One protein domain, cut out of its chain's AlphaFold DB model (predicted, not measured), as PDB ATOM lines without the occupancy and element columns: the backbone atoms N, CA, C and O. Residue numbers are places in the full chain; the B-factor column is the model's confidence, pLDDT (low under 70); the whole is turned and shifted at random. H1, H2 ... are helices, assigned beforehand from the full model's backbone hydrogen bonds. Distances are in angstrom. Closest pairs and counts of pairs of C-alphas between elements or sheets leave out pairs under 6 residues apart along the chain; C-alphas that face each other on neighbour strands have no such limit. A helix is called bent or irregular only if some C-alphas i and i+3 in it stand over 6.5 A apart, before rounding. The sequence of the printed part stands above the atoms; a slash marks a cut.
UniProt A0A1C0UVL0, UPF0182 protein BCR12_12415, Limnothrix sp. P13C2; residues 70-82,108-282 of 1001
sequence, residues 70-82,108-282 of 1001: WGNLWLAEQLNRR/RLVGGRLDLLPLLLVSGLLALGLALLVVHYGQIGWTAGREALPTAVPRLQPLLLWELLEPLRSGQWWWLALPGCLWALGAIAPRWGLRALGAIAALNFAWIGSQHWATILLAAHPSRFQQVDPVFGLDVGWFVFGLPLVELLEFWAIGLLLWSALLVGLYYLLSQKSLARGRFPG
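What this domain is: This is residues 70 to 82 and 108 to 282 of the 1001 residues of the protein "UPF0182 protein BCR12_12415" of Limnothrix sp. P13C2 (UniProt A0A1C0UVL0). Three long helices, H8, H6 and H2, lie side by side as the core of an elongated bundle, with short H1 packed on H6 and H8, while H5 crosses H2 steeply. H7 and the loop of residues 221 to 235 lie at one end of the long axis; residues 169 to 174 stick out. The printed part has 188 residues with eight named helices, H1 to H8 in chain order, and no named strand: all helix. It is loose, with a radius of gyration of the C-alphas of 20.2 A and spans of 67 by 43 by 30 A.

How they stand to each other: The hub is H8, residues 236 to 270, only just irregular, with C-alphas 240 and 243 6.7 A apart and a kink of 39 degrees near residue 243. H6, residues 190 to 211, touches it at a shallow tilt of 9 degrees, opposite ways; the closest C-alphas, of Pro 190 and Tyr 267, are 6.0 A apart. H2, residues 116 to 144, touches residues 259 to 270 of H8 alone, closest at the C-alphas of Leu 126 and Leu 262, 6.1 A. H1, residues 70 to 79, touches H8 closest at the C-alphas of Leu 73 and Val 264, 5.9 A. H5, residues 173 to 188, touches H2 at a steep tilt of 61 degrees, closest at the C-alphas of Leu 128 and Pro 179, 4.9 A. H7, residues 213 to 220, touches H8 closest at the C-alphas of Ala 219 and Phe 241, 4.8 A. H3, residues 160 to 163, is near H2; H4, residues 166 to 169, only just touches H5, only at the corner, with 3 pairs of C-alphas within 8 A. Every O i to N i+4 pair is within hydrogen-bond range in H1, H2 and H7, against 8 of 12 in H5, 16 of 18 in H6 and 28 of 31 in H8; H3 and H4 are too short for one.

Where its parts are: H8 runs 49.8 A from C-alpha 236 at (-64.040, 16.358, 17.327) to C-alpha 270 at (-23.982, 13.303, 46.781). H2 measures 41.2 A, H6 31.7 A and H5 24.2 A. H1 begins at C-alpha 70, (-39.992, 19.313, 48.176).

The domain as a whole: The C-alphas farthest apart, of Gln 226 and Arg 277, are 67.1 A apart. Residues 83 to 107 are not printed; C-alphas 82 and 108 are 12.0 A apart across the cut. The links H2 to H3 and H7 to H8 are long. Mean pLDDT of the printed part is 84.3; 26 residues are under 70, among them 156 to 171.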
ATOM      1  N   TRP A  70     -40.504  19.223  46.809       95.38
ATOM      2  CA  TRP A  70     -39.992  19.313  48.176       95.38
ATOM      3  C   TRP A  70     -40.462  18.163  49.053       95.38
ATOM      4  O   TRP A  70     -39.687  17.748  49.910       95.38
ATOM      5  N   GLY A  71     -41.665  17.621  48.846       95.19
ATOM      6  CA  GLY A  71     -42.138  16.436  49.565       95.19
ATOM      7  C   GLY A  71     -41.234  15.230  49.320       95.19
ATOM      8  O   GLY A  71     -40.773  14.603  50.276       95.19
ATOM      9  N   ASN A  72     -40.878  14.968  48.056       95.50
ATOM     10  CA  ASN A  72     -39.946  13.895  47.699       95.50
ATOM     11  C   ASN A  72     -38.525  14.147  48.230       95.50
ATOM     12  O   ASN A  72     -37.903  13.237  48.779       95.50
ATOM     13  N   LEU A  73     -38.012  15.381  48.149       93.69
ATOM     14  CA  LEU A  73     -36.715  15.724  48.748       93.69
ATOM     15  C   LEU A  73     -36.727  15.597  50.277       93.69
ATOM     16  O   LEU A  73     -35.772  15.098  50.860       93.69
ATOM     17  N   TRP A  74     -37.796  16.025  50.945       93.44
ATOM     18  CA  TRP A  74     -37.961  15.890  52.391       93.44
ATOM     19  C   TRP A  74     -38.002  14.421  52.816       93.44
ATOM     20  O   TRP A  74     -37.315  14.047  53.769       93.44
ATOM     21  N   LEU A  75     -38.735  13.580  52.082       91.75
ATOM     22  CA  LEU A  75     -38.765  12.139  52.315       91.75
ATOM     23  C   LEU A  75     -37.376  11.525  52.101       91.75
ATOM     24  O   LEU A  75     -36.920  10.723  52.915       91.75
ATOM     25  N   ALA A  76     -36.657  11.963  51.064       90.81
ATOM     26  CA  ALA A  76     -35.282  11.547  50.832       90.81
ATOM     27  C   ALA A  76     -34.356  11.928  51.998       90.81
ATOM     28  O   ALA A  76     -33.564  11.099  52.438       90.81
ATOM     29  N   GLU A  77     -34.485  13.135  52.556       88.75
ATOM     30  CA  GLU A  77     -33.723  13.547  53.739       88.75
ATOM     31  C   GLU A  77     -34.050  12.721  54.985       88.75
ATOM     32  O   GLU A  77     -33.155  12.470  55.789       88.75
ATOM     33  N   GLN A  78     -35.315  12.334  55.175       86.69
ATOM     34  CA  GLN A  78     -35.737  11.490  56.296       86.69
ATOM     35  C   GLN A  78     -35.131  10.089  56.193       86.69
ATOM     36  O   GLN A  78     -34.542   9.605  57.157       86.69
ATOM     37  N   LEU A  79     -35.226   9.475  55.011       83.56
ATOM     38  CA  LEU A  79     -34.722   8.125  54.742       83.56
ATOM     39  C   LEU A  79     -33.189   8.042  54.751       83.56
ATOM     40  O   LEU A  79     -32.635   6.985  55.022       83.56
ATOM     41  N   ASN A  80     -32.516   9.161  54.484       78.31
ATOM     42  CA  ASN A  80     -31.061   9.274  54.461       78.31
ATOM     43  C   ASN A  80     -30.462   9.685  55.822       78.31
ATOM     44  O   ASN A  80     -29.288  10.044  55.908       78.31
ATOM     45  N   ARG A  81     -31.226   9.676  56.923       65.19
ATOM     46  CA  ARG A  81     -30.660   9.892  58.267       65.19
ATOM     47  C   ARG A  81     -29.946   8.632  58.759       65.19
ATOM     48  O   ARG A  81     -30.424   7.964  59.662       65.19
ATOM     49  N   ARG A  82     -28.767   8.337  58.208       62.59
ATOM     50  CA  ARG A  82     -27.807   7.475  58.912       62.59
ATOM     51  C   ARG A  82     -27.386   8.227  60.165       62.59
ATOM     52  O   ARG A  82     -26.886   9.350  60.041       62.59
ATOM     53  N   ARG A 108     -28.618  -3.166  56.145       61.28
ATOM     54  CA  ARG A 108     -28.371  -3.824  54.852       61.28
ATOM     55  C   ARG A 108     -28.395  -2.799  53.723       61.28
ATOM     56  O   ARG A 108     -29.389  -2.096  53.536       61.28
ATOM     57  N   LEU A 109     -27.306  -2.763  52.958       69.31
ATOM     58  CA  LEU A 109     -27.162  -1.915  51.782       69.31
ATOM     59  C   LEU A 109     -27.545  -2.695  50.520       69.31
ATOM     60  O   LEU A 109     -27.099  -3.822  50.308       69.31
ATOM     61  N   VAL A 110     -28.381  -2.078  49.694       66.31
ATOM     62  CA  VAL A 110     -28.869  -2.568  48.408       66.31
ATOM     63  C   VAL A 110     -28.153  -1.803  47.294       66.31
ATOM     64  O   VAL A 110     -27.996  -0.582  47.350       66.31
ATOM     65  N   GLY A 111     -27.717  -2.524  46.260       62.19
ATOM     66  CA  GLY A 111     -26.943  -1.958  45.153       62.19
ATOM     67  C   GLY A 111     -25.429  -2.129  45.311       62.19
ATOM     68  O   GLY A 111     -24.921  -2.408  46.393       62.19
ATOM     69  N   GLY A 112     -24.706  -2.022  44.193       64.88
ATOM     70  CA  GLY A 112     -23.246  -2.134  44.176       64.88
ATOM     71  C   GLY A 112     -22.574  -0.913  44.808       64.88
ATOM     72  O   GLY A 112     -23.064   0.208  44.666       64.88
ATOM     73  N   ARG A 113     -21.439  -1.127  45.484       76.56
ATOM     74  CA  ARG A 113     -20.558  -0.036  45.926       76.56
ATOM     75  C   ARG A 113     -20.051   0.717  44.694       76.56
ATOM     76  O   ARG A 113     -19.641   0.079  43.726       76.56
ATOM     77  N   LEU A 114     -20.087   2.048  44.730       81.31
ATOM     78  CA  LEU A 114     -19.509   2.883  43.674       81.31
ATOM     79  C   LEU A 114     -18.258   3.562  44.227       81.31
ATOM     80  O   LEU A 114     -18.343   4.375  45.150       81.31
ATOM     81  N   ASP A 115     -17.106   3.237  43.654       85.62
ATOM     82  CA  ASP A 115     -15.862   3.966  43.903       85.62
ATOM     83  C   ASP A 115     -15.899   5.354  43.233       85.62
ATOM     84  O   ASP A 115     -16.844   5.691  42.515       85.62
ATOM     85  N   LEU A 116     -14.882   6.189  43.467       84.56
ATOM     86  CA  LEU A 116     -14.878   7.596  43.049       84.56
ATOM     87  C   LEU A 116     -15.226   7.800  41.564       84.56
ATOM     88  O   LEU A 116     -16.091   8.610  41.249       84.56
ATOM     89  N   LEU A 117     -14.587   7.064  40.652       86.31
ATOM     90  CA  LEU A 117     -14.790   7.232  39.210       86.31
ATOM     91  C   LEU A 117     -16.224   6.886  38.754       86.31
ATOM     92  O   LEU A 117     -16.859   7.743  38.137       86.31
ATOM     93  N   PRO A 118     -16.798   5.710  39.081       86.50
ATOM     94  CA  PRO A 118     -18.193   5.427  38.744       86.50
ATOM     95  C   PRO A 118     -19.186   6.333  39.490       86.50
ATOM     96  O   PRO A 118     -20.223   6.674  38.926       86.50
ATOM     97  N   LEU A 119     -18.878   6.794  40.709       85.88
ATOM     98  CA  LEU A 119     -19.701   7.782  41.416       85.88
ATOM     99  C   LEU A 119     -19.744   9.125  40.672       85.88
ATOM    100  O   LEU A 119     -20.825   9.694  40.499       85.88
ATOM    101  N   LEU A 120     -18.594   9.628  40.212       87.56
ATOM    102  CA  LEU A 120     -18.507  10.855  39.417       87.56
ATOM    103  C   LEU A 120     -19.250  10.714  38.087       87.56
ATOM    104  O   LEU A 120     -19.993  11.617  37.717       87.56
ATOM    105  N   LEU A 121     -19.122   9.569  37.410       88.12
ATOM    106  CA  LEU A 121     -19.833   9.305  36.158       88.12
ATOM    107  C   LEU A 121     -21.353   9.275  36.354       88.12
ATOM    108  O   LEU A 121     -22.069   9.985  35.655       88.12
ATOM    109  N   VAL A 122     -21.860   8.504  37.320       87.50
ATOM    110  CA  VAL A 122     -23.312   8.372  37.541       87.50
ATOM    111  C   VAL A 122     -23.921   9.684  38.043       87.50
ATOM    112  O   VAL A 122     -24.952  10.120  37.532       87.50
ATOM    113  N   SER A 123     -23.283  10.353  39.009       87.94
ATOM    114  CA  SER A 123     -23.769  11.653  39.495       87.94
ATOM    115  C   SER A 123     -23.648  12.755  38.438       87.94
ATOM    116  O   SER A 123     -24.532  13.606  38.349       87.94
ATOM    117  N   GLY A 124     -22.610  12.712  37.596       88.25
ATOM    118  CA  GLY A 124     -22.450  13.592  36.440       88.25
ATOM    119  C   GLY A 124     -23.533  13.378  35.380       88.25
ATOM    120  O   GLY A 124     -24.092  14.353  34.891       88.25
ATOM    121  N   LEU A 125     -23.902  12.127  35.082       88.50
ATOM    122  CA  LEU A 125     -24.997  11.801  34.159       88.50
ATOM    123  C   LEU A 125     -26.360  12.278  34.679       88.50
ATOM    124  O   LEU A 125     -27.144  12.830  33.910       88.50
ATOM    125  N   LEU A 126     -26.639  12.124  35.978       89.69
ATOM    126  CA  LEU A 126     -27.868  12.663  36.576       89.69
ATOM    127  C   LEU A 126     -27.890  14.196  36.550       89.69
ATOM    128  O   LEU A 126     -28.928  14.782  36.250       89.69
ATOM    129  N   ALA A 127     -26.755  14.848  36.822       89.00
ATOM    130  CA  ALA A 127     -26.635  16.302  36.724       89.00
ATOM    131  C   ALA A 127     -26.772  16.803  35.276       89.00
ATOM    132  O   ALA A 127     -27.380  17.848  35.052       89.00
ATOM    133  N   LEU A 128     -26.272  16.045  34.295       87.19
ATOM    134  CA  LEU A 128     -26.487  16.311  32.873       87.19
ATOM    135  C   LEU A 128     -27.971  16.196  32.518       87.19
ATOM    136  O   LEU A 128     -28.522  17.137  31.962       87.19
ATOM    137  N   GLY A 129     -28.642  15.104  32.898       86.44
ATOM    138  CA  GLY A 129     -30.085  14.950  32.686       86.44
ATOM    139  C   GLY A 129     -30.890  16.096  33.308       86.44
ATOM    140  O   GLY A 129     -31.793  16.637  32.676       86.44
ATOM    141  N   LEU A 130     -30.509  16.535  34.509       89.31
ATOM    142  CA  LEU A 130     -31.134  17.667  35.192       89.31
ATOM    143  C   LEU A 130     -30.907  18.987  34.444       89.31
ATOM    144  O   LEU A 130     -31.839  19.773  34.301       89.31
ATOM    145  N   ALA A 131     -29.694  19.216  33.932       86.50
ATOM    146  CA  ALA A 131     -29.375  20.374  33.101       86.50
ATOM    147  C   ALA A 131     -30.219  20.401  31.821       86.50
ATOM    148  O   ALA A 131     -30.739  21.455  31.455       86.50
ATOM    149  N   LEU A 132     -30.412  19.247  31.178       84.25
ATOM    150  CA  LEU A 132     -31.265  19.132  29.996       84.25
ATOM    151  C   LEU A 132     -32.726  19.476  30.316       84.25
ATOM    152  O   LEU A 132     -33.355  20.204  29.551       84.25
ATOM    153  N   LEU A 133     -33.254  19.040  31.467       86.81
ATOM    154  CA  LEU A 133     -34.602  19.430  31.898       86.81
ATOM    155  C   LEU A 133     -34.706  20.930  32.216       86.81
ATOM    156  O   LEU A 133     -35.695  21.548  31.830       86.81
ATOM    157  N   VAL A 134     -33.706  21.530  32.881       88.12
ATOM    158  CA  VAL A 134     -33.656  22.991  33.121       88.12
ATOM    159  C   VAL A 134     -33.794  23.746  31.808       88.12
ATOM    160  O   VAL A 134     -34.589  24.677  31.713       88.12
ATOM    161  N   VAL A 135     -33.018  23.344  30.805       83.81
ATOM    162  CA  VAL A 135     -33.012  23.976  29.488       83.81
ATOM    163  C   VAL A 135     -34.356  23.789  28.795       83.81
ATOM    164  O   VAL A 135     -34.962  24.776  28.390       83.81
ATOM    165  N   HIS A 136     -34.846  22.553  28.701       84.50
ATOM    166  CA  HIS A 136     -36.084  22.231  27.995       84.50
ATOM    167  C   HIS A 136     -37.297  22.966  28.583       84.50
ATOM    168  O   HIS A 136     -37.972  23.723  27.890       84.50
ATOM    169  N   TYR A 137     -37.538  22.817  29.887       87.75
ATOM    170  CA  TYR A 137     -38.659  23.478  30.562       87.75
ATOM    171  C   TYR A 137     -38.446  24.995  30.688       87.75
ATOM    172  O   TYR A 137     -39.397  25.772  30.620       87.75
ATOM    173  N   GLY A 138     -37.192  25.446  30.793       87.38
ATOM    174  CA  GLY A 138     -36.837  26.863  30.755       87.38
ATOM    175  C   GLY A 138     -37.188  27.519  29.419       87.38
ATOM    176  O   GLY A 138     -37.790  28.590  29.412       87.38
ATOM    177  N   GLN A 139     -36.877  26.860  28.297       84.44
ATOM    178  CA  GLN A 139     -37.252  27.309  26.955       84.44
ATOM    179  C   GLN A 139     -38.770  27.359  26.788       84.44
ATOM    180  O   GLN A 139     -39.277  28.376  26.325       84.44
ATOM    181  N   ILE A 140     -39.495  26.328  27.233       86.75
ATOM    182  CA  ILE A 140     -40.966  26.299  27.184       86.75
ATOM    183  C   ILE A 140     -41.567  27.429  28.027       86.75
ATOM    184  O   ILE A 140     -42.455  28.141  27.573       86.75
ATOM    185  N   GLY A 141     -41.065  27.652  29.245       86.56
ATOM    186  CA  GLY A 141     -41.516  28.769  30.079       86.56
ATOM    187  C   GLY A 141     -41.215  30.135  29.460       86.56
ATOM    188  O   GLY A 141     -42.009  31.069  29.591       86.56
ATOM    189  N   TRP A 142     -40.089  30.254  28.758       84.88
ATOM    190  CA  TRP A 142     -39.703  31.473  28.055       84.88
ATOM    191  C   TRP A 142     -40.584  31.756  26.835       84.88
ATOM    192  O   TRP A 142     -41.044  32.888  26.678       84.88
ATOM    193  N   THR A 143     -40.847  30.753  25.991       84.19
ATOM    194  CA  THR A 143     -41.743  30.892  24.830       84.19
ATOM    195  C   THR A 143     -43.171  31.164  25.279       84.19
ATOM    196  O   THR A 143     -43.777  32.127  24.810       84.19
ATOM    197  N   ALA A 144     -43.659  30.429  26.283       84.38
ATOM    198  CA  ALA A 144     -44.990  30.625  26.845       84.38
ATOM    199  C   ALA A 144     -45.197  32.039  27.414       84.38
ATOM    200  O   ALA A 144     -46.305  32.561  27.386       84.38
ATOM    201  N   GLY A 145     -44.138  32.683  27.915       77.94
ATOM    202  CA  GLY A 145     -44.200  34.064  28.402       77.94
ATOM    203  C   GLY A 145     -44.154  35.144  27.314       77.94
ATOM    204  O   GLY A 145     -44.419  36.311  27.614       77.94
ATOM    205  N   ARG A 146     -43.777  34.792  26.078       79.56
ATOM    206  CA  ARG A 146     -43.696  35.716  24.932       79.56
ATOM    207  C   ARG A 146     -44.921  35.641  24.034       79.56
ATOM    208  O   ARG A 146     -45.318  36.663  23.478       79.56
ATOM    209  N   GLU A 147     -45.481  34.452  23.870       75.69
ATOM    210  CA  GLU A 147     -46.675  34.243  23.061       75.69
ATOM    211  C   GLU A 147     -47.922  34.700  23.822       75.69
ATOM    212  O   GLU A 147     -48.061  34.472  25.021       75.69
ATOM    213  N   ALA A 148     -48.850  35.365  23.127       65.06
ATOM    214  CA  ALA A 148     -50.097  35.814  23.745       65.06
ATOM    215  C   ALA A 148     -50.967  34.629  24.205       65.06
ATOM    216  O   ALA A 148     -51.667  34.733  25.218       65.06
ATOM    217  N   LEU A 149     -50.883  33.518  23.465       75.62
ATOM    218  CA  LEU A 149     -51.407  32.203  23.802       75.62
ATOM    219  C   LEU A 149     -50.418  31.143  23.320       75.62
ATOM    220  O   LEU A 149     -50.257  30.994  22.107       75.62
ATOM    221  N   PRO A 150     -49.765  30.419  24.238       70.81
ATOM    222  CA  PRO A 150     -48.861  29.351  23.854       70.81
ATOM    223  C   PRO A 150     -49.628  28.230  23.142       70.81
ATOM    224  O   PRO A 150     -50.758  27.902  23.521       70.81
ATOM    225  N   THR A 151     -49.009  27.618  22.131       67.88
ATOM    226  CA  THR A 151     -49.550  26.421  21.460       67.88
ATOM    227  C   THR A 151     -49.574  25.198  22.390       67.88
ATOM    228  O   THR A 151     -49.257  25.298  23.572       67.88
ATOM    229  N   ALA A 152     -49.942  24.018  21.878       70.81
ATOM    230  CA  ALA A 152     -49.882  22.772  22.647       70.81
ATOM    231  C   ALA A 152     -48.504  22.573  23.309       70.81
ATOM    232  O   ALA A 152     -47.471  22.925  22.731       70.81
ATOM    233  N   VAL A 153     -48.499  22.012  24.521       78.81
ATOM    234  CA  VAL A 153     -47.255  21.695  25.230       78.81
ATOM    235  C   VAL A 153     -46.499  20.592  24.483       78.81
ATOM    236  O   VAL A 153     -47.109  19.594  24.091       78.81
ATOM    237  N   PRO A 154     -45.179  20.734  24.270       76.38
ATOM    238  CA  PRO A 154     -44.407  19.673  23.647       76.38
ATOM    239  C   PRO A 154     -44.370  18.459  24.580       76.38
ATOM    240  O   PRO A 154     -44.128  18.578  25.784       76.38
ATOM    241  N   ARG A 155     -44.609  17.275  24.018       73.81
ATOM    242  CA  ARG A 155     -44.522  16.012  24.756       73.81
ATOM    243  C   ARG A 155     -43.071  15.542  24.792       73.81
ATOM    244  O   ARG A 155     -42.350  15.649  23.803       73.81
ATOM    245  N   LEU A 156     -42.646  14.989  25.926       66.12
ATOM    246  CA  LEU A 156     -41.312  14.405  26.079       66.12
ATOM    247  C   LEU A 156     -41.227  13.071  25.319       66.12
ATOM    248  O   LEU A 156     -41.524  12.011  25.863       66.12
ATOM    249  N   GLN A 157     -40.836  13.119  24.047       60.84
ATOM    250  CA  GLN A 157     -40.576  11.932  23.236       60.84
ATOM    251  C   GLN A 157     -39.197  11.318  23.559       60.84
ATOM    252  O   GLN A 157     -38.250  12.056  23.821       60.84
ATOM    253  N   PRO A 158     -39.011   9.986  23.485       49.56
ATOM    254  CA  PRO A 158     -37.717   9.343  23.762       49.56
ATOM    255  C   PRO A 158     -36.555   9.827  22.872       49.56
ATOM    256  O   PRO A 158     -35.405   9.821  23.306       49.56
ATOM    257  N   LEU A 159     -36.851  10.283  21.647       51.09
ATOM    258  CA  LEU A 159     -35.874  10.854  20.711       51.09
ATOM    259  C   LEU A 159     -35.432  12.292  21.050       51.09
ATOM    260  O   LEU A 159     -34.509  12.792  20.404       51.09
ATOM    261  N   LEU A 160     -35.998  12.936  22.086       54.97
ATOM    262  CA  LEU A 160     -35.633  14.305  22.490       54.97
ATOM    263  C   LEU A 160     -34.141  14.487  22.775       54.97
ATOM    264  O   LEU A 160     -33.651  15.609  22.721       54.97
ATOM    265  N   LEU A 161     -33.405  13.414  23.088       55.84
ATOM    266  CA  LEU A 161     -31.959  13.482  23.308       55.84
ATOM    267  C   LEU A 161     -31.226  14.165  22.146       55.84
ATOM    268  O   LEU A 161     -30.219  14.821  22.388       55.84
ATOM    269  N   TRP A 162     -31.732  14.044  20.917       55.22
ATOM    270  CA  TRP A 162     -31.133  14.682  19.748       55.22
ATOM    271  C   TRP A 162     -31.438  16.184  19.668       55.22
ATOM    272  O   TRP A 162     -30.535  16.987  19.443       55.22
ATOM    273  N   GLU A 163     -32.686  16.584  19.923       59.78
ATOM    274  CA  GLU A 163     -33.101  17.997  19.941       59.78
ATOM    275  C   GLU A 163     -32.485  18.769  21.112       59.78
ATOM    276  O   GLU A 163     -32.164  19.944  20.999       59.78
ATOM    277  N   LEU A 164     -32.224  18.100  22.233       61.03
ATOM    278  CA  LEU A 164     -31.558  18.692  23.392       61.03
ATOM    279  C   LEU A 164     -30.072  19.033  23.133       61.03
ATOM    280  O   LEU A 164     -29.464  19.745  23.936       61.03
ATOM    281  N   LEU A 165     -29.493  18.565  22.017       62.38
ATOM    282  CA  LEU A 165     -28.123  18.866  21.571       62.38
ATOM    283  C   LEU A 165     -28.048  19.988  20.512       62.38
ATOM    284  O   LEU A 165     -26.954  20.502  20.270       62.38
ATOM    285  N   GLU A 166     -29.174  20.428  19.930       66.44
ATOM    286  CA  GLU A 166     -29.269  21.613  19.040       66.44
ATOM    287  C   GLU A 166     -28.476  22.840  19.531       66.44
ATOM    288  O   GLU A 166     -27.747  23.459  18.757       66.44
ATOM    289  N   PRO A 167     -28.516  23.198  20.819       64.75
ATOM    290  CA  PRO A 167     -27.816  24.375  21.317       64.75
ATOM    291  C   PRO A 167     -26.294  24.270  21.242       64.75
ATOM    292  O   PRO A 167     -25.612  25.256  20.954       64.75
ATOM    293  N   LEU A 168     -25.764  23.062  21.456       65.19
ATOM    294  CA  LEU A 168     -24.346  22.760  21.265       65.19
ATOM    295  C   LEU A 168     -23.985  22.884  19.782       65.19
ATOM    296  O   LEU A 168     -22.931  23.424  19.452       65.19
ATOM    297  N   ARG A 169     -24.897  22.478  18.891       66.50
ATOM    298  CA  ARG A 169     -24.771  22.657  17.439       66.50
ATOM    299  C   ARG A 169     -24.833  24.129  17.016       66.50
ATOM    300  O   ARG A 169     -24.106  24.525  16.112       66.50
ATOM    301  N   SER A 170     -25.628  24.951  17.705       69.81
ATOM    302  CA  SER A 170     -25.761  26.397  17.468       69.81
ATOM    303  C   SER A 170     -24.605  27.245  18.026       69.81
ATOM    304  O   SER A 170     -24.653  28.473  17.974       69.81
ATOM    305  N   GLY A 171     -23.564  26.614  18.580       69.69
ATOM    306  CA  GLY A 171     -22.390  27.316  19.094       69.69
ATOM    307  C   GLY A 171     -22.568  27.943  20.483       69.69
ATOM    308  O   GLY A 171     -21.852  28.884  20.821       69.69
ATOM    309  N   GLN A 172     -23.469  27.426  21.326       74.00
ATOM    310  CA  GLN A 172     -23.672  27.904  22.704       74.00
ATOM    311  C   GLN A 172     -22.937  27.024  23.728       74.00
ATOM    312  O   GLN A 172     -23.519  26.404  24.615       74.00
ATOM    313  N   TRP A 173     -21.608  26.979  23.614       70.25
ATOM    314  CA  TRP A 173     -20.724  26.072  24.365       70.25
ATOM    315  C   TRP A 173     -20.765  26.281  25.887       70.25
ATOM    316  O   TRP A 173     -20.458  25.362  26.646       70.25
ATOM    317  N   TRP A 174     -21.198  27.460  26.354       68.31
ATOM    318  CA  TRP A 174     -21.376  27.751  27.780       68.31
ATOM    319  C   TRP A 174     -22.420  26.842  28.456       68.31
ATOM    320  O   TRP A 174     -22.419  26.722  29.680       68.31
ATOM    321  N   TRP A 175     -23.255  26.125  27.691       70.38
ATOM    322  CA  TRP A 175     -24.239  25.173  28.228       70.38
ATOM    323  C   TRP A 175     -23.572  23.933  28.821       70.38
ATOM    324  O   TRP A 175     -24.113  23.339  29.749       70.38
ATOM    325  N   LEU A 176     -22.359  23.588  28.376       72.81
ATOM    326  CA  LEU A 176     -21.566  22.506  28.968       72.81
ATOM    327  C   LEU A 176     -21.131  22.814  30.409       72.81
ATOM    328  O   LEU A 176     -20.855  21.893  31.175       72.81
ATOM    329  N   ALA A 177     -21.110  24.092  30.811       79.94
ATOM    330  CA  ALA A 177     -20.819  24.481  32.189       79.94
ATOM    331  C   ALA A 177     -22.013  24.245  33.135       79.94
ATOM    332  O   ALA A 177     -21.811  24.027  34.329       79.94
ATOM    333  N   LEU A 178     -23.249  24.235  32.618       82.50
ATOM    334  CA  LEU A 178     -24.473  24.109  33.416       82.50
ATOM    335  C   LEU A 178     -24.551  22.774  34.194       82.50
ATOM    336  O   LEU A 178     -24.775  22.837  35.405       82.50
ATOM    337  N   PRO A 179     -24.296  21.588  33.596       79.94
ATOM    338  CA  PRO A 179     -24.199  20.330  34.341       79.94
ATOM    339  C   PRO A 179     -23.163  20.383  35.468       79.94
ATOM    340  O   PRO A 179     -23.442  19.936  36.579       79.94
ATOM    341  N   GLY A 180     -21.991  20.971  35.204       81.00
ATOM    342  CA  GLY A 180     -20.925  21.134  36.194       81.00
ATOM    343  C   GLY A 180     -21.349  22.023  37.365       81.00
ATOM    344  O   GLY A 180     -21.115  21.670  38.520       81.00
ATOM    345  N   CYS A 181     -22.040  23.133  37.091       84.31
ATOM    346  CA  CYS A 181     -22.592  24.018  38.117       84.31
ATOM    347  C   CYS A 181     -23.686  23.339  38.952       84.31
ATOM    348  O   CYS A 181     -23.670  23.454  40.176       84.31
ATOM    349  N   LEU A 182     -24.618  22.615  38.321       82.56
ATOM    350  CA  LEU A 182     -25.684  21.888  39.025       82.56
ATOM    351  C   LEU A 182     -25.118  20.753  39.883       82.56
ATOM    352  O   LEU A 182     -25.539  20.568  41.027       82.56
ATOM    353  N   TRP A 183     -24.124  20.037  39.361       83.94
ATOM    354  CA  TRP A 183     -23.392  19.017  40.102       83.94
ATOM    355  C   TRP A 183     -22.651  19.620  41.302       83.94
ATOM    356  O   TRP A 183     -22.804  19.137  42.422       83.94
ATOM    357  N   ALA A 184     -21.918  20.724  41.104       82.19
ATOM    358  CA  ALA A 184     -21.213  21.430  42.175       82.19
ATOM    359  C   ALA A 184     -22.177  21.953  43.252       82.19
ATOM    360  O   ALA A 184     -21.910  21.823  44.445       82.19
ATOM    361  N   LEU A 185     -23.333  22.484  42.849       80.38
ATOM    362  CA  LEU A 185     -24.384  22.951  43.752       80.38
ATOM    363  C   LEU A 185     -24.969  21.801  44.593       80.38
ATOM    364  O   LEU A 185     -25.151  21.953  45.805       80.38
ATOM    365  N   GLY A 186     -25.189  20.635  43.979       76.62
ATOM    366  CA  GLY A 186     -25.575  19.404  44.671       76.62
ATOM    367  C   GLY A 186     -24.479  18.840  45.586       76.62
ATOM    368  O   GLY A 186     -24.791  18.284  46.633       76.62
ATOM    369  N   ALA A 187     -23.204  19.016  45.241       78.75
ATOM    370  CA  ALA A 187     -22.067  18.515  46.015       78.75
ATOM    371  C   ALA A 187     -21.732  19.391  47.236       78.75
ATOM    372  O   ALA A 187     -21.447  18.868  48.313       78.75
ATOM    373  N   ILE A 188     -21.771  20.720  47.081       81.44
ATOM    374  CA  ILE A 188     -21.392  21.689  48.123       81.44
ATOM    375  C   ILE A 188     -22.488  21.801  49.188       81.44
ATOM    376  O   ILE A 188     -22.200  21.822  50.385       81.44
ATOM    377  N   ALA A 189     -23.752  21.876  48.765       80.88
ATOM    378  CA  ALA A 189     -24.888  22.082  49.657       80.88
ATOM    379  C   ALA A 189     -26.106  21.247  49.218       80.88
ATOM    380  O   ALA A 189     -27.142  21.824  48.881       80.88
ATOM    381  N   PRO A 190     -26.046  19.901  49.281       80.44
ATOM    382  CA  PRO A 190     -27.071  19.012  48.715       80.44
ATOM    383  C   PRO A 190     -28.490  19.304  49.212       80.44
ATOM    384  O   PRO A 190     -29.448  19.188  48.459       80.44
ATOM    385  N   ARG A 191     -28.644  19.717  50.476       83.81
ATOM    386  CA  ARG A 191     -29.960  20.002  51.077       83.81
ATOM    387  C   ARG A 191     -30.562  21.313  50.574       83.81
ATOM    388  O   ARG A 191     -31.713  21.354  50.158       83.81
ATOM    389  N   TRP A 192     -29.786  22.394  50.618       85.19
ATOM    390  CA  TRP A 192     -30.270  23.732  50.267       85.19
ATOM    391  C   TRP A 192     -30.257  23.971  48.758       85.19
ATOM    392  O   TRP A 192     -31.227  24.499  48.224       85.19
ATOM    393  N   GLY A 193     -29.202  23.531  48.071       86.50
ATOM    394  CA  GLY A 193     -29.051  23.676  46.627       86.50
ATOM    395  C   GLY A 193     -30.162  22.965  45.857       86.50
ATOM    396  O   GLY A 193     -30.852  23.592  45.057       86.50
ATOM    397  N   LEU A 194     -30.409  21.683  46.149       89.00
ATOM    398  CA  LEU A 194     -31.438  20.913  45.438       89.00
ATOM    399  C   LEU A 194     -32.862  21.389  45.764       89.00
ATOM    400  O   LEU A 194     -33.718  21.379  44.883       89.00
ATOM    401  N   ARG A 195     -33.120  21.884  46.985       91.00
ATOM    402  CA  ARG A 195     -34.402  22.529  47.327       91.00
ATOM    403  C   ARG A 195     -34.614  23.841  46.584       91.00
ATOM    404  O   ARG A 195     -35.719  24.070  46.095       91.00
ATOM    405  N   ALA A 196     -33.586  24.686  46.487       90.50
ATOM    406  CA  ALA A 196     -33.659  25.931  45.726       90.50
ATOM    407  C   ALA A 196     -33.938  25.650  44.243       90.50
ATOM    408  O   ALA A 196     -34.815  26.272  43.654       90.50
ATOM    409  N   LEU A 197     -33.266  24.647  43.673       90.44
ATOM    410  CA  LEU A 197     -33.503  24.215  42.300       90.44
ATOM    411  C   LEU A 197     -34.921  23.654  42.103       90.44
ATOM    412  O   LEU A 197     -35.593  24.025  41.144       90.44
ATOM    413  N   GLY A 198     -35.414  22.837  43.039       93.50
ATOM    414  CA  GLY A 198     -36.798  22.360  43.034       93.50
ATOM    415  C   GLY A 198     -37.827  23.494  43.132       93.50
ATOM    416  O   GLY A 198     -38.860  23.438  42.475       93.50
ATOM    417  N   ALA A 199     -37.537  24.557  43.887       94.38
ATOM    418  CA  ALA A 199     -38.404  25.734  43.955       94.38
ATOM    419  C   ALA A 199     -38.417  26.522  42.636       94.38
ATOM    420  O   ALA A 199     -39.483  26.927  42.183       94.38
ATOM    421  N   ILE A 200     -37.259  26.697  41.989       93.06
ATOM    422  CA  ILE A 200     -37.169  27.340  40.667       93.06
ATOM    423  C   ILE A 200     -37.964  26.538  39.631       93.06
ATOM    424  O   ILE A 200     -38.744  27.123  38.881       93.06
ATOM    425  N   ALA A 201     -37.820  25.209  39.624       93.44
ATOM    426  CA  ALA A 201     -38.602  24.336  38.755       93.44
ATOM    427  C   ALA A 201     -40.109  24.475  39.035       93.44
ATOM    428  O   ALA A 201     -40.875  24.693  38.103       93.44
ATOM    429  N   ALA A 202     -40.539  24.449  40.304       96.00
ATOM    430  CA  ALA A 202     -41.946  24.632  40.672       96.00
ATOM    431  C   ALA A 202     -42.525  25.972  40.183       96.00
ATOM    432  O   ALA A 202     -43.631  25.999  39.647       96.00
ATOM    433  N   LEU A 203     -41.773  27.071  40.317       95.25
ATOM    434  CA  LEU A 203     -42.183  28.385  39.808       95.25
ATOM    435  C   LEU A 203     -42.254  28.416  38.275       95.25
ATOM    436  O   LEU A 203     -43.137  29.068  37.722       95.25
ATOM    437  N   ASN A 204     -41.356  27.710  37.584       93.75
ATOM    438  CA  ASN A 204     -41.386  27.592  36.128       93.75
ATOM    439  C   ASN A 204     -42.599  26.777  35.642       93.75
ATOM    440  O   ASN A 204     -43.298  27.243  34.745       93.75
ATOM    441  N   PHE A 205     -42.915  25.637  36.269       93.88
ATOM    442  CA  PHE A 205     -44.148  24.891  35.980       93.88
ATOM    443  C   PHE A 205     -45.385  25.761  36.215       93.88
ATOM    444  O   PHE A 205     -46.211  25.896  35.316       93.88
ATOM    445  N   ALA A 206     -45.470  26.426  37.372       95.19
ATOM    446  CA  ALA A 206     -46.551  27.353  37.700       95.19
ATOM    447  C   ALA A 206     -46.721  28.462  36.653       95.19
ATOM    448  O   ALA A 206     -47.840  28.757  36.230       95.19
ATOM    449  N   TRP A 207     -45.607  29.048  36.205       93.44
ATOM    450  CA  TRP A 207     -45.598  30.028  35.128       93.44
ATOM    451  C   TRP A 207     -46.174  29.441  33.838       93.44
ATOM    452  O   TRP A 207     -47.126  30.010  33.310       93.44
ATOM    453  N   ILE A 208     -45.685  28.283  33.382       92.06
ATOM    454  CA  ILE A 208     -46.182  27.613  32.169       92.06
ATOM    455  C   ILE A 208     -47.694  27.369  32.267       92.06
ATOM    456  O   ILE A 208     -48.441  27.816  31.400       92.06
ATOM    457  N   GLY A 209     -48.174  26.745  33.348       92.00
ATOM    458  CA  GLY A 209     -49.608  26.471  33.524       92.00
ATOM    459  C   GLY A 209     -50.472  27.731  33.528       92.00
ATOM    460  O   GLY A 209     -51.545  27.732  32.929       92.00
ATOM    461  N   SER A 210     -49.987  28.829  34.120       93.56
ATOM    462  CA  SER A 210     -50.703  30.112  34.099       93.56
ATOM    463  C   SER A 210     -50.845  30.703  32.688       93.56
ATOM    464  O   SER A 210     -51.837  31.373  32.402       93.56
ATOM    465  N   GLN A 211     -49.905  30.432  31.776       92.00
ATOM    466  CA  GLN A 211     -49.995  30.906  30.392       92.00
ATOM    467  C   GLN A 211     -50.967  30.073  29.538       92.00
ATOM    468  O   GLN A 211     -51.556  30.611  28.605       92.00
ATOM    469  N   HIS A 212     -51.245  28.818  29.911       92.50
ATOM    470  CA  HIS A 212     -52.245  27.953  29.258       92.50
ATOM    471  C   HIS A 212     -53.674  28.106  29.816       92.50
ATOM    472  O   HIS A 212     -54.502  27.200  29.697       92.50
ATOM    473  N   TRP A 213     -53.999  29.258  30.408       93.19
ATOM    474  CA  TRP A 213     -55.337  29.560  30.936       93.19
ATOM    475  C   TRP A 213     -56.457  29.320  29.906       93.19
ATOM    476  O   TRP A 213     -57.515  28.810  30.263       93.19
ATOM    477  N   ALA A 214     -56.209  29.628  28.628       92.50
ATOM    478  CA  ALA A 214     -57.158  29.427  27.535       92.50
ATOM    479  C   ALA A 214     -57.547  27.954  27.357       92.50
ATOM    480  O   ALA A 214     -58.727  27.646  27.232       92.50
ATOM    481  N   THR A 215     -56.567  27.046  27.406       92.69
ATOM    482  CA  THR A 215     -56.790  25.599  27.302       92.69
ATOM    483  C   THR A 215     -57.714  25.099  28.408       92.69
ATOM    484  O   THR A 215     -58.624  24.315  28.155       92.69
ATOM    485  N   ILE A 216     -57.512  25.588  29.633       92.19
ATOM    486  CA  ILE A 216     -58.294  25.176  30.802       92.19
ATOM    487  C   ILE A 216     -59.725  25.723  30.726       92.19
ATOM    488  O   ILE A 216     -60.670  24.981  30.983       92.19
ATOM    489  N   LEU A 217     -59.902  26.990  30.336       93.56
ATOM    490  CA  LEU A 217     -61.235  27.586  30.194       93.56
ATOM    491  C   LEU A 217     -62.043  26.944  29.059       93.56
ATOM    492  O   LEU A 217     -63.223  26.656  29.240       93.56
ATOM    493  N   LEU A 218     -61.408  26.663  27.919       93.31
ATOM    494  CA  LEU A 218     -62.053  25.969  26.805       93.31
ATOM    495  C   LEU A 218     -62.447  24.530  27.162       93.31
ATOM    496  O   LEU A 218     -63.528  24.081  26.791       93.31
ATOM    497  N   ALA A 219     -61.610  23.818  27.921       94.12
ATOM    498  CA  ALA A 219     -61.939  22.485  28.419       94.12
ATOM    499  C   ALA A 219     -63.079  22.495  29.455       94.12
ATOM    500  O   ALA A 219     -63.800  21.505  29.574       94.12
ATOM    501  N   ALA A 220     -63.256  23.597  30.196       94.88
ATOM    502  CA  ALA A 220     -64.353  23.774  31.149       94.88
ATOM    503  C   ALA A 220     -65.692  24.122  30.470       94.88
ATOM    504  O   ALA A 220     -66.749  23.779  31.000       94.88
ATOM    505  N   HIS A 221     -65.653  24.753  29.292       95.25
ATOM    506  CA  HIS A 221     -66.834  25.142  28.511       95.25
ATOM    507  C   HIS A 221     -66.808  24.583  27.072       95.25
ATOM    508  O   HIS A 221     -66.863  25.360  26.117       95.25
ATOM    509  N   PRO A 222     -66.730  23.251  26.877       95.38
ATOM    510  CA  PRO A 222     -66.593  22.670  25.549       95.38
ATOM    511  C   PRO A 222     -67.917  22.705  24.777       95.38
ATOM    512  O   PRO A 222     -68.970  22.316  25.289       95.38
ATOM    513  N   SER A 223     -67.855  23.089  23.504       95.50
ATOM    514  CA  SER A 223     -68.967  22.942  22.555       95.50
ATOM    515  C   SER A 223     -68.814  21.675  21.707       95.50
ATOM    516  O   SER A 223     -67.716  21.154  21.533       95.50
ATOM    517  N   ARG A 224     -69.919  21.159  21.157       94.75
ATOM    518  CA  ARG A 224     -69.887  19.979  20.276       94.75
ATOM    519  C   ARG A 224     -69.695  20.384  18.822       94.75
ATOM    520  O   ARG A 224     -70.376  21.297  18.354       94.75
ATOM    521  N   PHE A 225     -68.834  19.658  18.114       93.62
ATOM    522  CA  PHE A 225     -68.669  19.797  16.665       93.62
ATOM    523  C   PHE A 225     -69.735  19.033  15.877       93.62
ATOM    524  O   PHE A 225     -69.963  19.356  14.719       93.62
ATOM    525  N   GLN A 226     -70.403  18.054  16.502       92.75
ATOM    526  CA  GLN A 226     -71.376  17.163  15.852       92.75
ATOM    527  C   GLN A 226     -70.756  16.324  14.723       92.75
ATOM    528  O   GLN A 226     -71.457  15.811  13.855       92.75
ATOM    529  N   GLN A 227     -69.438  16.143  14.768       93.62
ATOM    530  CA  GLN A 227     -68.684  15.267  13.885       93.62
ATOM    531  C   GLN A 227     -67.859  14.330  14.761       93.62
ATOM    532  O   GLN A 227     -67.173  14.778  15.679       93.62
ATOM    533  N   VAL A 228     -67.954  13.028  14.496       95.94
ATOM    534  CA  VAL A 228     -67.352  11.981  15.325       95.94
ATOM    535  C   VAL A 228     -66.192  11.338  14.581       95.94
ATOM    536  O   VAL A 228     -66.305  11.004  13.402       95.94
ATOM    537  N   ASP A 229     -65.083  11.157  15.286       95.25
ATOM    538  CA  ASP A 229     -63.923  10.415  14.815       95.25
ATOM    539  C   ASP A 229     -64.256   8.915  14.604       95.25
ATOM    540  O   ASP A 229     -64.732   8.260  15.537       95.25
ATOM    541  N   PRO A 230     -63.976   8.332  13.420       94.12
ATOM    542  CA  PRO A 230     -64.262   6.925  13.134       94.12
ATOM    543  C   PRO A 230     -63.419   5.900  13.908       94.12
ATOM    544  O   PRO A 230     -63.771   4.722  13.893       94.12
ATOM    545  N   VAL A 231     -62.289   6.288  14.514       94.19
ATOM    546  CA  VAL A 231     -61.384   5.342  15.201       94.19
ATOM    547  C   VAL A 231     -61.747   5.168  16.675       94.19
ATOM    548  O   VAL A 231     -61.886   4.039  17.139       94.19
ATOM    549  N   PHE A 232     -61.909   6.266  17.407       95.44
ATOM    550  CA  PHE A 232     -62.181   6.292  18.844       95.44
ATOM    551  C   PHE A 232     -63.653   6.575  19.177       95.44
ATOM    552  O   PHE A 232     -64.041   6.423  20.334       95.44
ATOM    553  N   GLY A 233     -64.482   6.975  18.205       95.62
ATOM    554  CA  GLY A 233     -65.905   7.253  18.429       95.62
ATOM    555  C   GLY A 233     -66.164   8.508  19.270       95.62
ATOM    556  O   GLY A 233     -67.209   8.617  19.912       95.62
ATOM    557  N   LEU A 234     -65.211   9.444  19.296       96.44
ATOM    558  CA  LEU A 234     -65.281  10.685  20.071       96.44
ATOM    559  C   LEU A 234     -65.641  11.871  19.169       96.44
ATOM    560  O   LEU A 234     -65.197  11.942  18.025       96.44
ATOM    561  N   ASP A 235     -66.426  12.821  19.682       97.12
ATOM    562  CA  ASP A 235     -66.680  14.090  18.984       97.12
ATOM    563  C   ASP A 235     -65.359  14.845  18.772       97.12
ATOM    564  O   ASP A 235     -64.492  14.846  19.651       97.12
ATOM    565  N   VAL A 236     -65.218  15.530  17.635       96.44
ATOM    566  CA  VAL A 236     -64.040  16.358  17.327       96.44
ATOM    567  C   VAL A 236     -63.744  17.372  18.445       96.44
ATOM    568  O   VAL A 236     -62.580  17.660  18.728       96.44
ATOM    569  N   GLY A 237     -64.769  17.838  19.166       95.38
ATOM    570  CA  GLY A 237     -64.631  18.700  20.336       95.38
ATOM    571  C   GLY A 237     -63.756  18.114  21.446       95.38
ATOM    572  O   GLY A 237     -63.061  18.871  22.119       95.38
ATOM    573  N   TRP A 238     -63.683  16.788  21.613       95.94
ATOM    574  CA  TRP A 238     -62.735  16.184  22.558       95.94
ATOM    575  C   TRP A 238     -61.283  16.495  22.180       95.94
ATOM    576  O   TRP A 238     -60.499  16.879  23.041       95.94
ATOM    577  N   PHE A 239     -60.929  16.390  20.900       94.75
ATOM    578  CA  PHE A 239     -59.566  16.628  20.416       94.75
ATOM    579  C   PHE A 239     -59.187  18.110  20.440       94.75
ATOM    580  O   PHE A 239     -58.028  18.453  20.661       94.75
ATOM    581  N   VAL A 240     -60.169  18.990  20.246       94.56
ATOM    582  CA  VAL A 240     -59.965  20.443  20.241       94.56
ATOM    583  C   VAL A 240     -59.945  21.033  21.657       94.56
ATOM    584  O   VAL A 240     -59.150  21.934  21.914       94.56
ATOM    585  N   PHE A 241     -60.775  20.530  22.578       94.62
ATOM    586  CA  PHE A 241     -60.944  21.101  23.922       94.62
ATOM    587  C   PHE A 241     -60.357  20.235  25.043       94.62
ATOM    588  O   PHE A 241     -59.649  20.742  25.909       94.62
ATOM    589  N   GLY A 242     -60.639  18.930  25.046       94.25
ATOM    590  CA  GLY A 242     -60.291  18.024  26.147       94.25
ATOM    591  C   GLY A 242     -58.857  17.496  26.086       94.25
ATOM    592  O   GLY A 242     -58.129  17.552  27.077       94.25
ATOM    593  N   LEU A 243     -58.425  17.019  24.919       93.56
ATOM    594  CA  LEU A 243     -57.096  16.445  24.715       93.56
ATOM    595  C   LEU A 243     -55.964  17.424  25.083       93.56
ATOM    596  O   LEU A 243     -55.073  17.006  25.821       93.56
ATOM    597  N   PRO A 244     -56.005  18.720  24.710       93.25
ATOM    598  CA  PRO A 244     -54.959  19.662  25.108       93.25
ATOM    599  C   PRO A 244     -54.846  19.858  26.629       93.25
ATOM    600  O   PRO A 244     -53.753  20.116  27.135       93.25
ATOM    601  N   LEU A 245     -55.945  19.712  27.383       93.50
ATOM    602  CA  LEU A 245     -55.899  19.720  28.849       93.50
ATOM    603  C   LEU A 245     -55.207  18.460  29.382       93.50
ATOM    604  O   LEU A 245     -54.381  18.553  30.289       93.50
ATOM    605  N   VAL A 246     -55.519  17.291  28.820       93.75
ATOM    606  CA  VAL A 246     -54.868  16.027  29.197       93.75
ATOM    607  C   VAL A 246     -53.369  16.084  28.905       93.75
ATOM    608  O   VAL A 246     -52.577  15.709  29.763       93.75
ATOM    609  N   GLU A 247     -52.972  16.625  27.753       92.00
ATOM    610  CA  GLU A 247     -51.566  16.844  27.391       92.00
ATOM    611  C   GLU A 247     -50.863  17.799  28.363       92.00
ATOM    612  O   GLU A 247     -49.733  17.540  28.774       92.00
ATOM    613  N   LEU A 248     -51.533  18.879  28.785       91.94
ATOM    614  CA  LEU A 248     -51.000  19.804  29.786       91.94
ATOM    615  C   LEU A 248     -50.782  19.111  31.139       91.94
ATOM    616  O   LEU A 248     -49.733  19.291  31.761       91.94
ATOM    617  N   LEU A 249     -51.738  18.296  31.589       92.81
ATOM    618  CA  LEU A 249     -51.621  17.529  32.831       92.81
ATOM    619  C   LEU A 249     -50.541  16.444  32.739       92.81
ATOM    620  O   LEU A 249     -49.793  16.240  33.694       92.81
ATOM    621  N   GLU A 250     -50.428  15.778  31.591       91.62
ATOM    622  CA  GLU A 250     -49.376  14.804  31.304       91.62
ATOM    623  C   GLU A 250     -47.991  15.461  31.357       91.62
ATOM    624  O   GLU A 250     -47.103  14.968  32.056       91.62
ATOM    625  N   PHE A 251     -47.818  16.599  30.676       90.88
ATOM    626  CA  PHE A 251     -46.589  17.393  30.683       90.88
ATOM    627  C   PHE A 251     -46.165  17.758  32.112       90.88
ATOM    628  O   PHE A 251     -45.006  17.573  32.492       90.88
ATOM    629  N   TRP A 252     -47.116  18.200  32.938       91.00
ATOM    630  CA  TRP A 252     -46.885  18.481  34.355       91.00
ATOM    631  C   TRP A 252     -46.485  17.235  35.145       91.00
ATOM    632  O   TRP A 252     -45.498  17.265  35.883       91.00
ATOM    633  N   ALA A 253     -47.232  16.142  35.001       92.56
ATOM    634  CA  ALA A 253     -47.002  14.913  35.750       92.56
ATOM    635  C   ALA A 253     -45.633  14.305  35.425       92.56
ATOM    636  O   ALA A 253     -44.834  14.070  36.334       92.56
ATOM    637  N   ILE A 254     -45.326  14.101  34.142       91.06
ATOM    638  CA  ILE A 254     -44.040  13.548  33.696       91.06
ATOM    639  C   ILE A 254     -42.902  14.476  34.109       91.06
ATOM    640  O   ILE A 254     -41.918  14.014  34.688       91.06
ATOM    641  N   GLY A 255     -43.047  15.781  33.870       91.25
ATOM    642  CA  GLY A 255     -42.041  16.769  34.226       91.25
ATOM    643  C   GLY A 255     -41.693  16.743  35.709       91.25
ATOM    644  O   GLY A 255     -40.530  16.544  36.064       91.25
ATOM    645  N   LEU A 256     -42.688  16.867  36.591       94.38
ATOM    646  CA  LEU A 256     -42.471  16.875  38.040       94.38
ATOM    647  C   LEU A 256     -41.903  15.552  38.562       94.38
ATOM    648  O   LEU A 256     -41.069  15.566  39.472       94.38
ATOM    649  N   LEU A 257     -42.317  14.417  37.998       94.62
ATOM    650  CA  LEU A 257     -41.813  13.103  38.398       94.62
ATOM    651  C   LEU A 257     -40.365  12.880  37.952       94.62
ATOM    652  O   LEU A 257     -39.560  12.409  38.755       94.62
ATOM    653  N   LEU A 258     -40.002  13.274  36.728       91.94
ATOM    654  CA  LEU A 258     -38.617  13.212  36.249       91.94
ATOM    655  C   LEU A 258     -37.709  14.140  37.061       91.94
ATOM    656  O   LEU A 258     -36.650  13.715  37.525       91.94
ATOM    657  N   TRP A 259     -38.148  15.376  37.309       93.69
ATOM    658  CA  TRP A 259     -37.449  16.305  38.192       93.69
ATOM    659  C   TRP A 259     -37.268  15.726  39.600       93.69
ATOM    660  O   TRP A 259     -36.161  15.758  40.135       93.69
ATOM    661  N   SER A 260     -38.318  15.138  40.181       95.38
ATOM    662  CA  SER A 260     -38.247  14.484  41.495       95.38
ATOM    663  C   SER A 260     -37.244  13.329  41.496       95.38
ATOM    664  O   SER A 260     -36.397  13.263  42.385       95.38
ATOM    665  N   ALA A 261     -37.292  12.453  40.490       93.44
ATOM    666  CA  ALA A 261     -36.397  11.304  40.371       93.44
ATOM    667  C   ALA A 261     -34.922  11.728  40.264       93.44
ATOM    668  O   ALA A 261     -34.074  11.176  40.967       93.44
ATOM    669  N   LEU A 262     -34.614  12.741  39.445       92.56
ATOM    670  CA  LEU A 262     -33.250  13.250  39.283       92.56
ATOM    671  C   LEU A 262     -32.747  13.978  40.535       92.56
ATOM    672  O   LEU A 262     -31.627  13.719  40.976       92.56
ATOM    673  N   LEU A 263     -33.566  14.844  41.142       93.31
ATOM    674  CA  LEU A 263     -33.199  15.568  42.365       93.31
ATOM    675  C   LEU A 263     -32.958  14.608  43.537       93.31
ATOM    676  O   LEU A 263     -31.962  14.746  44.246       93.31
ATOM    677  N   VAL A 264     -33.832  13.615  43.727       93.88
ATOM    678  CA  VAL A 264     -33.693  12.599  44.781       93.88
ATOM    679  C   VAL A 264     -32.502  11.678  44.512       93.88
ATOM    680  O   VAL A 264     -31.727  11.409  45.430       93.88
ATOM    681  N   GLY A 265     -32.303  11.235  43.267       90.81
ATOM    682  CA  GLY A 265     -31.152  10.414  42.887       90.81
ATOM    683  C   GLY A 265     -29.822  11.131  43.131       90.81
ATOM    684  O   GLY A 265     -28.912  10.569  43.745       90.81
ATOM    685  N   LEU A 266     -29.732  12.403  42.728       90.50
ATOM    686  CA  LEU A 266     -28.558  13.239  42.967       90.50
ATOM    687  C   LEU A 266     -28.349  13.497  44.466       90.50
ATOM    688  O   LEU A 266     -27.222  13.404  44.951       90.50
ATOM    689  N   TYR A 267     -29.428  13.747  45.217       91.00
ATOM    690  CA  TYR A 267     -29.369  13.885  46.670       91.00
ATOM    691  C   TYR A 267     -28.780  12.630  47.326       91.00
ATOM    692  O   TYR A 267     -27.819  12.744  48.088       91.00
ATOM    693  N   TYR A 268     -29.286  11.436  47.006       88.88
ATOM    694  CA  TYR A 268     -28.779  10.194  47.594       88.88
ATOM    695  C   TYR A 268     -27.305   9.940  47.268       88.88
ATOM    696  O   TYR A 268     -26.542   9.632  48.182       88.88
ATOM    697  N   LEU A 269     -26.868  10.153  46.023       87.00
ATOM    698  CA  LEU A 269     -25.468   9.932  45.633       87.00
ATOM    699  C   LEU A 269     -24.490  10.945  46.247       87.00
ATOM    700  O   LEU A 269     -23.375  10.574  46.611       87.00
ATOM    701  N   LEU A 270     -24.880  12.221  46.348       84.06
ATOM    702  CA  LEU A 270     -23.982  13.303  46.781       84.06
ATOM    703  C   LEU A 270     -24.019  13.571  48.292       84.06
ATOM    704  O   LEU A 270     -23.110  14.190  48.850       84.06
ATOM    705  N   SER A 271     -25.053  13.090  48.978       78.44
ATOM    706  CA  SER A 271     -25.172  13.171  50.433       78.44
ATOM    707  C   SER A 271     -24.150  12.292  51.183       78.44
ATOM    708  O   SER A 271     -23.326  11.594  50.590       78.44
ATOM    709  N   GLN A 272     -24.158  12.351  52.523       73.06
ATOM    710  CA  GLN A 272     -23.316  11.520  53.409       73.06
ATOM    711  C   GLN A 272     -21.796  11.668  53.219       73.06
ATOM    712  O   GLN A 272     -21.017  10.779  53.579       73.06
ATOM    713  N   LYS A 273     -21.360  12.815  52.679       73.06
ATOM    714  CA  LYS A 273     -19.954  13.090  52.343       73.06
ATOM    715  C   LYS A 273     -19.361  12.021  51.408       73.06
ATOM    716  O   LYS A 273     -18.158  11.778  51.464       73.06
ATOM    717  N   SER A 274     -20.180  11.395  50.554       78.81
ATOM    718  CA  SER A 274     -19.756  10.321  49.638       78.81
ATOM    719  C   SER A 274     -18.602  10.758  48.728       78.81
ATOM    720  O   SER A 274     -17.640  10.015  48.552       78.81
ATOM    721  N   LEU A 275     -18.627  12.014  48.261       77.19
ATOM    722  CA  LEU A 275     -17.527  12.626  47.507       77.19
ATOM    723  C   LEU A 275     -16.257  12.818  48.346       77.19
ATOM    724  O   LEU A 275     -15.180  12.419  47.921       77.19
ATOM    725  N   ALA A 276     -16.370  13.368  49.560       77.50
ATOM    726  CA  ALA A 276     -15.213  13.586  50.436       77.50
ATOM    727  C   ALA A 276     -14.588  12.271  50.940       77.50
ATOM    728  O   ALA A 276     -13.421  12.242  51.314       77.50
ATOM    729  N   ARG A 277     -15.363  11.180  50.955       77.94
ATOM    730  CA  ARG A 277     -14.902   9.822  51.276       77.94
ATOM    731  C   ARG A 277     -14.393   9.055  50.050       77.94
ATOM    732  O   ARG A 277     -13.878   7.956  50.225       77.94
ATOM    733  N   GLY A 278     -14.576   9.591  48.840       78.75
ATOM    734  CA  GLY A 278     -14.213   8.944  47.576       78.75
ATOM    735  C   GLY A 278     -14.976   7.652  47.264       78.75
ATOM    736  O   GLY A 278     -14.532   6.880  46.418       78.75
ATOM    737  N   ARG A 279     -16.090   7.382  47.958       80.62
ATOM    738  CA  ARG A 279     -16.860   6.136  47.824       80.62
ATOM    739  C   ARG A 279     -18.320   6.318  48.228       80.62
ATOM    740  O   ARG A 279     -18.611   6.940  49.252       80.62
ATOM    741  N   PHE A 280     -19.224   5.700  47.472       82.50
ATOM    742  CA  PHE A 280     -20.634   5.541  47.819       82.50
ATOM    743  C   PHE A 280     -20.890   4.097  48.290       82.50
ATOM    744  O   PHE A 280     -20.699   3.148  47.523       82.50
ATOM    745  N   PRO A 281     -21.304   3.900  49.553       74.56
ATOM    746  CA  PRO A 281     -21.383   2.573  50.167       74.56
ATOM    747  C   PRO A 281     -22.565   1.712  49.680       74.56
ATOM    748  O   PRO A 281     -22.548   0.510  49.934       74.56
ATOM    749  N   GLY A 282     -23.555   2.292  48.990       77.06
ATOM    750  CA  GLY A 282     -24.803   1.634  48.576       77.06
ATOM    751  C   GLY A 282     -26.043   2.297  49.190       77.06
ATOM    752  O   GLY A 282     -25.911   3.098  50.123       77.06
TER     753      GLY A 282